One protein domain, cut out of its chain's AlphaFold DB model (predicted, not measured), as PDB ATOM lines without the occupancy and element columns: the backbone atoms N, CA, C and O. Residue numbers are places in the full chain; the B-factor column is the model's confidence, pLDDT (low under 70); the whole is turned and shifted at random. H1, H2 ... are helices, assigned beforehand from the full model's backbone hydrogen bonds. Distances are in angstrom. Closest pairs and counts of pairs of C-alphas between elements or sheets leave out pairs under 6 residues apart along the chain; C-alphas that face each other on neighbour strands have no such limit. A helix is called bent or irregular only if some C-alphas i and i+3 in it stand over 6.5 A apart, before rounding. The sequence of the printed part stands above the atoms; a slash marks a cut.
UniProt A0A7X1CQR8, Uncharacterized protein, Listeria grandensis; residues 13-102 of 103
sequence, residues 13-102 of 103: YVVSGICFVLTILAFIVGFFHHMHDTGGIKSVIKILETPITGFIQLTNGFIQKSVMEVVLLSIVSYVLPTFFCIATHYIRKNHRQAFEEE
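This is residues 13 to 102 of the 103 residues of an uncharacterized protein of Listeria grandensis (UniProt A0A7X1CQR8). Two long helices, H1 and H3, cross as an X, and the bent helix H2 fills one side of it: its first arm, H2a, folds back over the last part of H1, and its second arm, H2b, turns off at a steep angle, with its first residue, Pro 51, close to both H1 and the first arm of H3. Beyond the crossing, the last part of H3, residues 89 to 100, sticks out as a long arm that makes the length of the whole. The printed part has 90 residues, with three named helices in the order H1, H2, H3 and no named strand, an all-helix domain. It is loose, with a radius of gyration of the C-alphas of 16.7 A, and flat, spanning 54 by 33 by 17 A; without the stretches that stand free the body spans 31 by 30 by 17 A.

H3, residues 67 to 100, was assigned as one helix by its hydrogen bonds but is bent, with C-alphas 77 and 80 6.8 A apart; its arms H3a, residues 67 to 77, and H3b, residues 80 to 100, stand at a shallow tilt of 34.5 degrees, only just short of steep. H1, residues 13 to 34, touches H3b with residues 13 to 23 alone, at a steep tilt of 56 degrees, opposite ways; the closest C-alphas, of Phe 20 and Pro 81, are 4.1 A apart. H1 also touches H3a, about perpendicular at 86 degrees, with residues 16 to 23 alone, closest at the C-alphas of Thr 23 and Ser 77, 5.8 A. H2, residues 40 to 58, likewise one helix by its hydrogen bonds, is bent, with C-alphas 48 and 51 6.9 A apart, into H2a, residues 40 to 48, and H2b, residues 51 to 58. H1 and H2a form a helical hairpin at a shallow tilt of 30 degrees; residues 27 to 34 alone of H1 touch H2a, closest at the C-alphas of Gly 30 and Ile 47, 4.7 A. H2b touches H3a, closest at the C-alphas of Pro 51 and Ser 77, 6.0 A, while H2a is apart from both arms of H3. In H1, H2a, H2b, H3a and H3b every O i to N i+4 pair is within hydrogen-bond range.

H3b is 30.2 A long from first to last C-alpha, ending at C-alpha 100 (67.705, 22.805, -5.585), and H3a is 15.3 A. H1 is 31.1 A, from C-alpha 13 at (44.141, 25.612, 2.883). H2a is 12.6 A and H2b 10.6 A.

The C-alphas farthest apart, of Thr 38 and Glu 102, are 56.0 A from each other. The printed part has no cut; the link H1 to H2 is tight and H2 to H3 short. The mean pLDDT of the printed part is 76.2, and residue 36 and residues 38 to 41, 54 to 66 and 98 to 102 are under 70.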
ATOM      1  N   TYR A  13      43.720  26.065   4.205       85.69
ATOM      2  CA  TYR A  13      44.141  25.612   2.883       85.69
ATOM      3  C   TYR A  13      43.148  24.607   2.278       85.69
ATOM      4  O   TYR A  13      42.726  24.773   1.138       85.69
ATOM      5  N   VAL A  14      42.690  23.618   3.050       88.38
ATOM      6  CA  VAL A  14      41.678  22.654   2.584       88.38
ATOM      7  C   VAL A  14      40.343  23.345   2.295       88.38
ATOM      8  O   VAL A  14      39.769  23.142   1.226       88.38
ATOM      9  N   VAL A  15      39.870  24.208   3.200       87.00
ATOM     10  CA  VAL A  15      38.618  24.963   3.007       87.00
ATOM     11  C   VAL A  15      38.695  25.855   1.766       87.00
ATOM     12  O   VAL A  15      37.762  25.879   0.964       87.00
ATOM     13  N   SER A  16      39.816  26.551   1.562       86.62
ATOM     14  CA  SER A  16      40.020  27.391   0.377       86.62
ATOM     15  C   SER A  16      40.103  26.584  -0.922       86.62
ATOM     16  O   SER A  16      39.572  27.036  -1.934       86.62
ATOM     17  N   GLY A  17      40.665  25.372  -0.892       84.94
ATOM     18  CA  GLY A  17      40.650  24.449  -2.028       84.94
ATOM     19  C   GLY A  17      39.241  24.003  -2.419       84.94
ATOM     20  O   GLY A  17      38.899  24.005  -3.601       84.94
ATOM     21  N   ILE A  18      38.383  23.701  -1.439       87.25
ATOM     22  CA  ILE A  18      36.970  23.377  -1.698       87.25
ATOM     23  C   ILE A  18      36.255  24.584  -2.317       87.25
ATOM     24  O   ILE A  18      35.572  24.441  -3.330       87.25
ATOM     25  N   CYS A  19      36.458  25.783  -1.759       86.12
ATOM     26  CA  CYS A  19      35.880  27.014  -2.303       86.12
ATOM     27  C   CYS A  19      36.356  27.273  -3.738       86.12
ATOM     28  O   CYS A  19      35.554  27.622  -4.593       86.12
ATOM     29  N   PHE A  20      37.640  27.042  -4.027       86.19
ATOM     30  CA  PHE A  20      38.204  27.184  -5.369       86.19
ATOM     31  C   PHE A  20      37.511  26.277  -6.394       86.19
ATOM     32  O   PHE A  20      37.105  26.749  -7.456       86.19
ATOM     33  N   VAL A  21      37.322  24.995  -6.065       87.06
ATOM     34  CA  VAL A  21      36.625  24.044  -6.948       87.06
ATOM     35  C   VAL A  21      35.172  24.461  -7.169       87.06
ATOM     36  O   VAL A  21      34.710  24.474  -8.308       87.06
ATOM     37  N   LEU A  22      34.460  24.851  -6.107       84.00
ATOM     38  CA  LEU A  22      33.074  25.315  -6.211       84.00
ATOM     39  C   LEU A  22      32.954  26.577  -7.074       84.00
ATOM     40  O   LEU A  22      32.071  26.649  -7.925       84.00
ATOM     41  N   THR A  23      33.873  27.532  -6.914       83.56
ATOM     42  CA  THR A  23      33.936  28.736  -7.746       83.56
ATOM     43  C   THR A  23      34.146  28.379  -9.217       83.56
ATOM     44  O   THR A  23      33.414  28.885 -10.065       83.56
ATOM     45  N   ILE A  24      35.079  27.474  -9.544       84.75
ATOM     46  CA  ILE A  24      35.289  27.015 -10.929       84.75
ATOM     47  C   ILE A  24      34.026  26.367 -11.496       84.75
ATOM     48  O   ILE A  24      33.621  26.694 -12.609       84.75
ATOM     49  N   LEU A  25      33.389  25.466 -10.746       84.44
ATOM     50  CA  LEU A  25      32.162  24.807 -11.194       84.44
ATOM     51  C   LEU A  25      31.046  25.825 -11.454       84.44
ATOM     52  O   LEU A  25      30.386  25.746 -12.486       84.44
ATOM     53  N   ALA A  26      30.878  26.814 -10.575       81.44
ATOM     54  CA  ALA A  26      29.896  27.875 -10.760       81.44
ATOM     55  C   ALA A  26      30.199  28.740 -11.994       81.44
ATOM     56  O   ALA A  26      29.286  29.073 -12.746       81.44
ATOM     57  N   PHE A  27      31.474  29.043 -12.255       80.44
ATOM     58  CA  PHE A  27      31.895  29.715 -13.485       80.44
ATOM     59  C   PHE A  27      31.580  28.897 -14.737       80.44
ATOM     60  O   PHE A  27      31.064  29.450 -15.703       80.44
ATOM     61  N   ILE A  28      31.850  27.587 -14.725       81.75
ATOM     62  CA  ILE A  28      31.562  26.687 -15.851       81.75
ATOM     63  C   ILE A  28      30.052  26.613 -16.108       81.75
ATOM     64  O   ILE A  28      29.615  26.748 -17.249       81.75
ATOM     65  N   VAL A  29      29.244  26.445 -15.059       81.69
ATOM     66  CA  VAL A  29      27.775  26.430 -15.166       81.69
ATOM     67  C   VAL A  29      27.254  27.770 -15.685       81.69
ATOM     68  O   VAL A  29      26.420  27.796 -16.588       81.69
ATOM     69  N   GLY A  30      27.772  28.886 -15.164       76.25
ATOM     70  CA  GLY A  30      27.431  30.227 -15.633       76.25
ATOM     71  C   GLY A  30      27.783  30.427 -17.099       76.25
ATOM     72  O   GLY A  30      26.970  30.957 -17.855       76.25
ATOM     73  N   PHE A  31      28.957  29.947 -17.507       79.19
ATOM     74  CA  PHE A  31      29.425  29.992 -18.883       79.19
ATOM     75  C   PHE A  31      28.509  29.195 -19.811       79.19
ATOM     76  O   PHE A  31      28.061  29.749 -20.805       79.19
ATOM     77  N   PHE A  32      28.145  27.952 -19.480       80.31
ATOM     78  CA  PHE A  32      27.205  27.178 -20.301       80.31
ATOM     79  C   PHE A  32      25.812  27.816 -20.375       80.31
ATOM     80  O   PHE A  32      25.215  27.834 -21.448       80.31
ATOM     81  N   HIS A  33      25.310  28.385 -19.275       77.69
ATOM     82  CA  HIS A  33      24.002  29.045 -19.273       77.69
ATOM     83  C   HIS A  33      23.967  30.331 -20.102       77.69
ATOM     84  O   HIS A  33      22.953  30.610 -20.735       77.69
ATOM     85  N   HIS A  34      25.051  31.109 -20.115       75.00
ATOM     86  CA  HIS A  34      25.074  32.433 -20.743       75.00
ATOM     87  C   HIS A  34      25.896  32.489 -22.041       75.00
ATOM     88  O   HIS A  34      25.910  33.520 -22.710       75.00
ATOM     89  N   MET A  35      26.544  31.394 -22.448       70.50
ATOM     90  CA  MET A  35      27.247  31.252 -23.734       70.50
ATOM     91  C   MET A  35      26.329  31.541 -24.926       70.50
ATOM     92  O   MET A  35      26.783  32.051 -25.946       70.50
ATOM     93  N   HIS A  36      25.045  31.210 -24.795       69.31
ATOM     94  CA  HIS A  36      24.043  31.420 -25.834       69.31
ATOM     95  C   HIS A  36      23.433  32.835 -25.823       69.31
ATOM     96  O   HIS A  36      22.718  33.189 -26.761       69.31
ATOM     97  N   ASP A  37      23.730  33.664 -24.813       71.75
ATOM     98  CA  ASP A  37      23.246  35.046 -24.755       71.75
ATOM     99  C   ASP A  37      24.024  35.916 -25.763       71.75
ATOM    100  O   ASP A  37      25.231  36.125 -25.648       71.75
ATOM    101  N   THR A  38      23.318  36.522 -26.721       59.88
ATOM    102  CA  THR A  38      23.877  37.394 -27.779       59.88
ATOM    103  C   THR A  38      24.417  38.745 -27.283       59.88
ATOM    104  O   THR A  38      24.945  39.541 -28.060       59.88
ATOM    105  N   GLY A  39      24.330  39.028 -25.981       62.50
ATOM    106  CA  GLY A  39      24.875  40.232 -25.357       62.50
ATOM    107  C   GLY A  39      26.275  40.001 -24.795       62.50
ATOM    108  O   GLY A  39      26.406  39.907 -23.580       62.50
ATOM    109  N   GLY A  40      27.310  39.947 -25.641       66.25
ATOM    110  CA  GLY A  40      28.683  39.551 -25.269       66.25
ATOM    111  C   GLY A  40      29.184  40.067 -23.907       66.25
ATOM    112  O   GLY A  40      29.497  39.273 -23.028       66.25
ATOM    113  N   ILE A  41      29.184  41.385 -23.667       68.62
ATOM    114  CA  ILE A  41      29.663  41.966 -22.391       68.62
ATOM    115  C   ILE A  41      28.695  41.703 -21.224       68.62
ATOM    116  O   ILE A  41      29.126  41.445 -20.102       68.62
ATOM    117  N   LYS A  42      27.379  41.733 -21.470       74.00
ATOM    118  CA  LYS A  42      26.367  41.462 -20.432       74.00
ATOM    119  C   LYS A  42      26.411  40.003 -19.976       74.00
ATOM    120  O   LYS A  42      26.231  39.737 -18.793       74.00
ATOM    121  N   SER A  43      26.679  39.080 -20.897       73.75
ATOM    122  CA  SER A  43      26.878  37.658 -20.611       73.75
ATOM    123  C   SER A  43      28.093  37.451 -19.702       73.75
ATOM    124  O   SER A  43      27.975  36.803 -18.668       73.75
ATOM    125  N   VAL A  44      29.221  38.113 -19.989       71.94
ATOM    126  CA  VAL A  44      30.428  38.047 -19.142       71.94
ATOM    127  C   VAL A  44      30.159  38.519 -17.710       71.94
ATOM    128  O   VAL A  44      30.588  37.858 -16.767       71.94
ATOM    129  N   ILE A  45      29.418  39.618 -17.528       76.50
ATOM    130  CA  ILE A  45      29.062  40.118 -16.189       76.50
ATOM    131  C   ILE A  45      28.198  39.095 -15.439       76.50
ATOM    132  O   ILE A  45      28.498  38.772 -14.294       76.50
ATOM    133  N   LYS A  46      27.191  38.504 -16.091       74.00
ATOM    134  CA  LYS A  46      26.355  37.461 -15.470       74.00
ATOM    135  C   LYS A  46      27.152  36.205 -15.109       74.00
ATOM    136  O   LYS A  46      26.936  35.618 -14.052       74.00
ATOM    137  N   ILE A  47      28.094  35.798 -15.960       76.69
ATOM    138  CA  ILE A  47      29.000  34.674 -15.687       76.69
ATOM    139  C   ILE A  47      29.853  34.982 -14.454       76.69
ATOM    140  O   ILE A  47      29.980  34.137 -13.570       76.69
ATOM    141  N   LEU A  48      30.380  36.206 -14.362       75.44
ATOM    142  CA  LEU A  48      31.123  36.675 -13.195       75.44
ATOM    143  C   LEU A  48      30.267  36.720 -11.936       75.44
ATOM    144  O   LEU A  48      30.802  36.421 -10.884       75.44
ATOM    145  N   GLU A  49      28.976  37.023 -12.018       76.06
ATOM    146  CA  GLU A  49      28.054  37.011 -10.874       76.06
ATOM    147  C   GLU A  49      27.554  35.606 -10.501       76.06
ATOM    148  O   GLU A  49      27.008  35.411  -9.411       76.06
ATOM    149  N   THR A  50      27.732  34.606 -11.372       77.25
ATOM    150  CA  THR A  50      27.208  33.243 -11.171       77.25
ATOM    151  C   THR A  50      27.760  32.541  -9.921       77.25
ATOM    152  O   THR A  50      26.979  31.888  -9.237       77.25
ATOM    153  N   PRO A  51      29.044  32.680  -9.539       73.19
ATOM    154  CA  PRO A  51      29.534  32.169  -8.261       73.19
ATOM    155  C   PRO A  51      28.732  32.719  -7.077       73.19
ATOM    156  O   PRO A  51      28.207  31.948  -6.281       73.19
ATOM    157  N   ILE A  52      28.536  34.037  -7.011       73.69
ATOM    158  CA  ILE A  52      27.808  34.684  -5.911       73.69
ATOM    159  C   ILE A  52      26.329  34.276  -5.928       73.69
ATOM    160  O   ILE A  52      25.781  33.835  -4.919       73.69
ATOM    161  N   THR A  53      25.675  34.409  -7.081       72.06
ATOM    162  CA  THR A  53      24.235  34.152  -7.233       72.06
ATOM    163  C   THR A  53      23.888  32.666  -7.130       72.06
ATOM    164  O   THR A  53      22.862  32.323  -6.548       72.06
ATOM    165  N   GLY A  54      24.761  31.772  -7.596       68.06
ATOM    166  CA  GLY A  54      24.630  30.324  -7.446       68.06
ATOM    167  C   GLY A  54      24.709  29.880  -5.985       68.06
ATOM    168  O   GLY A  54      23.896  29.069  -5.549       68.06
ATOM    169  N   PHE A  55      25.603  30.471  -5.183       66.50
ATOM    170  CA  PHE A  55      25.617  30.241  -3.732       66.50
ATOM    171  C   PHE A  55      24.358  30.787  -3.034       66.50
ATOM    172  O   PHE A  55      23.810  30.132  -2.145       66.50
ATOM    173  N   ILE A  56      23.842  31.949  -3.450       69.50
ATOM    174  CA  ILE A  56      22.572  32.491  -2.928       69.50
ATOM    175  C   ILE A  56      21.401  31.543  -3.239       69.50
ATOM    176  O   ILE A  56      20.575  31.272  -2.365       69.50
ATOM    177  N   GLN A  57      21.349  30.986  -4.451       66.81
ATOM    178  CA  GLN A  57      20.324  30.013  -4.843       66.81
ATOM    179  C   GLN A  57      20.437  28.705  -4.051       66.81
ATOM    180  O   GLN A  57      19.430  28.212  -3.548       66.81
ATOM    181  N   LEU A  58      21.652  28.181  -3.854       63.91
ATOM    182  CA  LEU A  58      21.896  26.986  -3.030       63.91
ATOM    183  C   LEU A  58      21.477  27.176  -1.567       63.91
ATOM    184  O   LEU A  58      21.116  26.217  -0.891       63.91
ATOM    185  N   THR A  59      21.501  28.414  -1.079       65.19
ATOM    186  CA  THR A  59      21.108  28.755   0.294       65.19
ATOM    187  C   THR A  59      19.639  29.173   0.404       65.19
ATOM    188  O   THR A  59      19.223  29.682   1.442       65.19
ATOM    189  N   ASN A  60      18.831  28.945  -0.643       60.69
ATOM    190  CA  ASN A  60      17.408  29.308  -0.709       60.69
ATOM    191  C   ASN A  60      17.136  30.789  -0.365       60.69
ATOM    192  O   ASN A  60      16.105  31.126   0.214       60.69
ATOM    193  N   GLY A  61      18.077  31.689  -0.671       60.47
ATOM    194  CA  GLY A  61      17.941  33.115  -0.361       60.47
ATOM    195  C   GLY A  61      18.040  33.472   1.129       60.47
ATOM    196  O   GLY A  61      17.813  34.629   1.484       60.47
ATOM    197  N   PHE A  62      18.408  32.536   2.016       57.81
ATOM    198  CA  PHE A  62      18.613  32.845   3.440       57.81
ATOM    199  C   PHE A  62      19.761  33.835   3.667       57.81
ATOM    200  O   PHE A  62      19.663  34.652   4.576       57.81
ATOM    201  N   ILE A  63      20.788  33.785   2.810       58.12
ATOM    202  CA  ILE A  63      22.032  34.569   2.901       58.12
ATOM    203  C   ILE A  63      21.897  35.960   2.238       58.12
ATOM    204  O   ILE A  63      22.851  36.717   2.127       58.12
ATOM    205  N   GLN A  64      20.716  36.344   1.748       55.59
ATOM    206  CA  GLN A  64      20.532  37.652   1.102       55.59
ATOM    207  C   GLN A  64      19.937  38.712   2.045       55.59
ATOM    208  O   GLN A  64      19.564  39.797   1.599       55.59
ATOM    209  N   LYS A  65      19.822  38.418   3.347       57.53
ATOM    210  CA  LYS A  65      19.126  39.287   4.306       57.53
ATOM    211  C   LYS A  65      19.995  40.430   4.825       57.53
ATOM    212  O   LYS A  65      19.443  41.392   5.357       57.53
ATOM    213  N   SER A  66      21.321  40.361   4.679       67.88
ATOM    214  CA  SER A  66      22.233  41.380   5.215       67.88
ATOM    215  C   SER A  66      23.452  41.660   4.330       67.88
ATOM    216  O   SER A  66      24.016  40.765   3.706       67.88
ATOM    217  N   VAL A  67      23.936  42.910   4.343       73.44
ATOM    218  CA  VAL A  67      25.183  43.339   3.669       73.44
ATOM    219  C   VAL A  67      26.383  42.485   4.104       73.44
ATOM    220  O   VAL A  67      27.245  42.163   3.290       73.44
ATOM    221  N   MET A  68      26.407  42.053   5.369       73.25
ATOM    222  CA  MET A  68      27.434  41.153   5.913       73.25
ATOM    223  C   MET A  68      27.515  39.820   5.165       73.25
ATOM    224  O   MET A  68      28.601  39.285   4.959       73.25
ATOM    225  N   GLU A  69      26.375  39.286   4.746       71.75
ATOM    226  CA  GLU A  69      26.300  37.997   4.072       71.75
ATOM    227  C   GLU A  69      26.795  38.088   2.625       71.75
ATOM    228  O   GLU A  69      27.512  37.205   2.159       71.75
ATOM    229  N   VAL A  70      26.519  39.205   1.945       74.75
ATOM    230  CA  VAL A  70      27.073  39.506   0.614       74.75
ATOM    231  C   VAL A  70      28.597  39.647   0.673       74.75
ATOM    232  O   VAL A  70      29.311  39.135  -0.194       74.75
ATOM    233  N   VAL A  71      29.119  40.294   1.721       80.06
ATOM    234  CA  VAL A  71      30.567  40.397   1.960       80.06
ATOM    235  C   VAL A  71      31.170  39.013   2.210       80.06
ATOM    236  O   VAL A  71      32.188  38.674   1.606       80.06
ATOM    237  N   LEU A  72      30.527  38.181   3.032       80.69
ATOM    238  CA  LEU A  72      30.976  36.814   3.295       80.69
ATOM    239  C   LEU A  72      30.989  35.965   2.014       80.69
ATOM    240  O   LEU A  72      31.983  35.303   1.723       80.69
ATOM    241  N   LEU A  73      29.927  36.034   1.207       80.06
ATOM    242  CA  LEU A  73      29.831  35.359  -0.089       80.06
ATOM    243  C   LEU A  73      30.931  35.807  -1.053       80.06
ATOM    244  O   LEU A  73      31.499  34.974  -1.755       80.06
ATOM    245  N   SER A  74      31.272  37.095  -1.059       80.25
ATOM    246  CA  SER A  74      32.365  37.634  -1.877       80.25
ATOM    247  C   SER A  74      33.724  37.082  -1.431       80.25
ATOM    248  O   SER A  74      34.557  36.707  -2.260       80.25
ATOM    249  N   ILE A  75      33.940  36.956  -0.117       83.88
ATOM    250  CA  ILE A  75      35.152  36.343   0.442       83.88
ATOM    251  C   ILE A  75      35.241  34.869   0.033       83.88
ATOM    252  O   ILE A  75      36.282  34.425  -0.452       83.88
ATOM    253  N   VAL A  76      34.151  34.119   0.181       83.00
ATOM    254  CA  VAL A  76      34.113  32.688  -0.147       83.00
ATOM    255  C   VAL A  76      34.255  32.442  -1.649       83.00
ATOM    256  O   VAL A  76      34.951  31.513  -2.046       83.00
ATOM    257  N   SER A  77      33.663  33.298  -2.482       81.19
ATOM    258  CA  SER A  77      33.615  33.099  -3.935       81.19
ATOM    259  C   SER A  77      34.866  33.579  -4.671       81.19
ATOM    260  O   SER A  77      35.139  33.064  -5.751       81.19
ATOM    261  N   TYR A  78      35.640  34.525  -4.114       82.06
ATOM    262  CA  TYR A  78      36.840  35.064  -4.782       82.06
ATOM    263  C   TYR A  78      38.086  35.093  -3.906       82.06
ATOM    264  O   TYR A  78      39.157  34.700  -4.366       82.06
ATOM    265  N   VAL A  79      37.982  35.541  -2.652       85.06
ATOM    266  CA  VAL A  79      39.164  35.738  -1.795       85.06
ATOM    267  C   VAL A  79      39.768  34.399  -1.376       85.06
ATOM    268  O   VAL A  79      40.971  34.206  -1.536       85.06
ATOM    269  N   LEU A  80      38.950  33.453  -0.906       85.75
ATOM    270  CA  LEU A  80      39.401  32.104  -0.549       85.75
ATOM    271  C   LEU A  80      39.977  31.347  -1.765       85.75
ATOM    272  O   LEU A  80      41.096  30.848  -1.660       85.75
ATOM    273  N   PRO A  81      39.308  31.314  -2.932       85.56
ATOM    274  CA  PRO A  81      39.869  30.752  -4.160       85.56
ATOM    275  C   PRO A  81      41.214  31.366  -4.560       85.56
ATOM    276  O   PRO A  81      42.161  30.646  -4.869       85.56
ATOM    277  N   THR A  82      41.333  32.694  -4.498       86.88
ATOM    278  CA  THR A  82      42.583  33.396  -4.828       86.88
ATOM    279  C   THR A  82      43.688  33.051  -3.832       86.88
ATOM    280  O   THR A  82      44.823  32.777  -4.229       86.88
ATOM    281  N   PHE A  83      43.356  32.998  -2.539       87.81
ATOM    282  CA  PHE A  83      44.276  32.556  -1.495       87.81
ATOM    283  C   PHE A  83      44.779  31.132  -1.757       87.81
ATOM    284  O   PHE A  83      45.979  30.896  -1.649       87.81
ATOM    285  N   PHE A  84      43.905  30.208  -2.171       89.00
ATOM    286  CA  PHE A  84      44.302  28.846  -2.525       89.00
ATOM    287  C   PHE A  84      45.316  28.820  -3.676       89.00
ATOM    288  O   PHE A  84      46.336  28.133  -3.575       89.00
ATOM    289  N   CYS A  85      45.094  29.594  -4.745       88.19
ATOM    290  CA  CYS A  85      46.035  29.685  -5.866       88.19
ATOM    291  C   CYS A  85      47.406  30.210  -5.427       88.19
ATOM    292  O   CYS A  85      48.434  29.618  -5.764       88.19
ATOM    293  N   ILE A  86      47.422  31.299  -4.653       88.25
ATOM    294  CA  ILE A  86      48.652  31.921  -4.159       88.25
ATOM    295  C   ILE A  86      49.387  30.956  -3.223       88.25
ATOM    296  O   ILE A  86      50.562  30.663  -3.439       88.25
ATOM    297  N   ALA A  87      48.696  30.403  -2.225       85.38
ATOM    298  CA  ALA A  87      49.274  29.458  -1.275       85.38
ATOM    299  C   ALA A  87      49.850  28.228  -1.990       85.38
ATOM    300  O   ALA A  87      50.983  27.837  -1.721       85.38
ATOM    301  N   THR A  88      49.124  27.669  -2.960       88.06
ATOM    302  CA  THR A  88      49.593  26.528  -3.760       88.06
ATOM    303  C   THR A  88      50.840  26.881  -4.571       88.06
ATOM    304  O   THR A  88      51.779  26.087  -4.630       88.06
ATOM    305  N   HIS A  89      50.893  28.080  -5.160       86.94
ATOM    306  CA  HIS A  89      52.074  28.548  -5.884       86.94
ATOM    307  C   HIS A  89      53.299  28.654  -4.965       86.94
ATOM    308  O   HIS A  89      54.360  28.127  -5.301       86.94
ATOM    309  N   TYR A  90      53.154  29.270  -3.788       84.31
ATOM    310  CA  TYR A  90      54.244  29.395  -2.819       84.31
ATOM    311  C   TYR A  90      54.688  28.045  -2.250       84.31
ATOM    312  O   TYR A  90      55.890  27.809  -2.162       84.31
ATOM    313  N   ILE A  91      53.759  27.136  -1.930       85.31
ATOM    314  CA  ILE A  91      54.089  25.775  -1.473       85.31
ATOM    315  C   ILE A  91      54.917  25.054  -2.540       85.31
ATOM    316  O   ILE A  91      55.969  24.496  -2.236       85.31
ATOM    317  N   ARG A  92      54.485  25.108  -3.804       83.38
ATOM    318  CA  ARG A  92      55.192  24.469  -4.919       83.38
ATOM    319  C   ARG A  92      56.556  25.108  -5.192       83.38
ATOM    320  O   ARG A  92      57.498  24.387  -5.513       83.38
ATOM    321  N   LYS A  93      56.671  26.434  -5.075       81.38
ATOM    322  CA  LYS A  93      57.941  27.158  -5.221       81.38
ATOM    323  C   LYS A  93      58.921  26.786  -4.108       81.38
ATOM    324  O   LYS A  93      60.046  26.418  -4.411       81.38
ATOM    325  N   ASN A  94      58.475  26.811  -2.854       78.50
ATOM    326  CA  ASN A  94      59.301  26.454  -1.701       78.50
ATOM    327  C   ASN A  94      59.734  24.984  -1.745       78.50
ATOM    328  O   ASN A  94      60.859  24.667  -1.391       78.50
ATOM    329  N   HIS A  95      58.855  24.092  -2.215       74.06
ATOM    330  CA  HIS A  95      59.211  22.697  -2.448       74.06
ATOM    331  C   HIS A  95      60.349  22.604  -3.466       74.06
ATOM    332  O   HIS A  95      61.359  22.010  -3.147       74.06
ATOM    333  N   ARG A  96      60.243  23.252  -4.639       73.69
ATOM    334  CA  ARG A  96      61.313  23.253  -5.659       73.69
ATOM    335  C   ARG A  96      62.648  23.781  -5.140       73.69
ATOM    336  O   ARG A  96      63.658  23.142  -5.384       73.69
ATOM    337  N   GLN A  97      62.633  24.887  -4.401       71.75
ATOM    338  CA  GLN A  97      63.850  25.465  -3.822       71.75
ATOM    339  C   GLN A  97      64.530  24.510  -2.834       71.75
ATOM    340  O   GLN A  97      65.748  24.427  -2.824       71.75
ATOM    341  N   ALA A  98      63.757  23.727  -2.074       67.94
ATOM    342  CA  ALA A  98      64.320  22.715  -1.185       67.94
ATOM    343  C   ALA A  98      65.004  21.550  -1.932       67.94
ATOM    344  O   ALA A  98      65.929  20.969  -1.386       67.94
ATOM    345  N   PHE A  99      64.589  21.219  -3.165       64.19
ATOM    346  CA  PHE A  99      65.305  20.226  -3.989       64.19
ATOM    347  C   PHE A  99      66.547  20.815  -4.669       64.19
ATOM    348  O   PHE A  99      67.492  20.079  -4.903       64.19
ATOM    349  N   GLU A 100      66.551  22.113  -4.982       65.75
ATOM    350  CA  GLU A 100      67.705  22.805  -5.585       65.75
ATOM    351  C   GLU A 100      68.819  23.111  -4.563       65.75
ATOM    352  O   GLU A 100      69.965  23.274  -4.959       65.75
ATOM    353  N   GLU A 101      68.505  23.199  -3.264       60.75
ATOM    354  CA  GLU A 101      69.498  23.365  -2.184       60.75
ATOM    355  C   GLU A 101      70.131  22.038  -1.716       60.75
ATOM    356  O   GLU A 101      71.127  22.065  -0.991       60.75
ATOM    357  N   GLU A 102      69.562  20.886  -2.096       56.78
ATOM    358  CA  GLU A 102      70.093  19.549  -1.773       56.78
ATOM    359  C   GLU A 102      71.010  18.958  -2.873       56.78
ATOM    360  O   GLU A 102      71.619  17.909  -2.640       56.78
TER     361      GLU A 102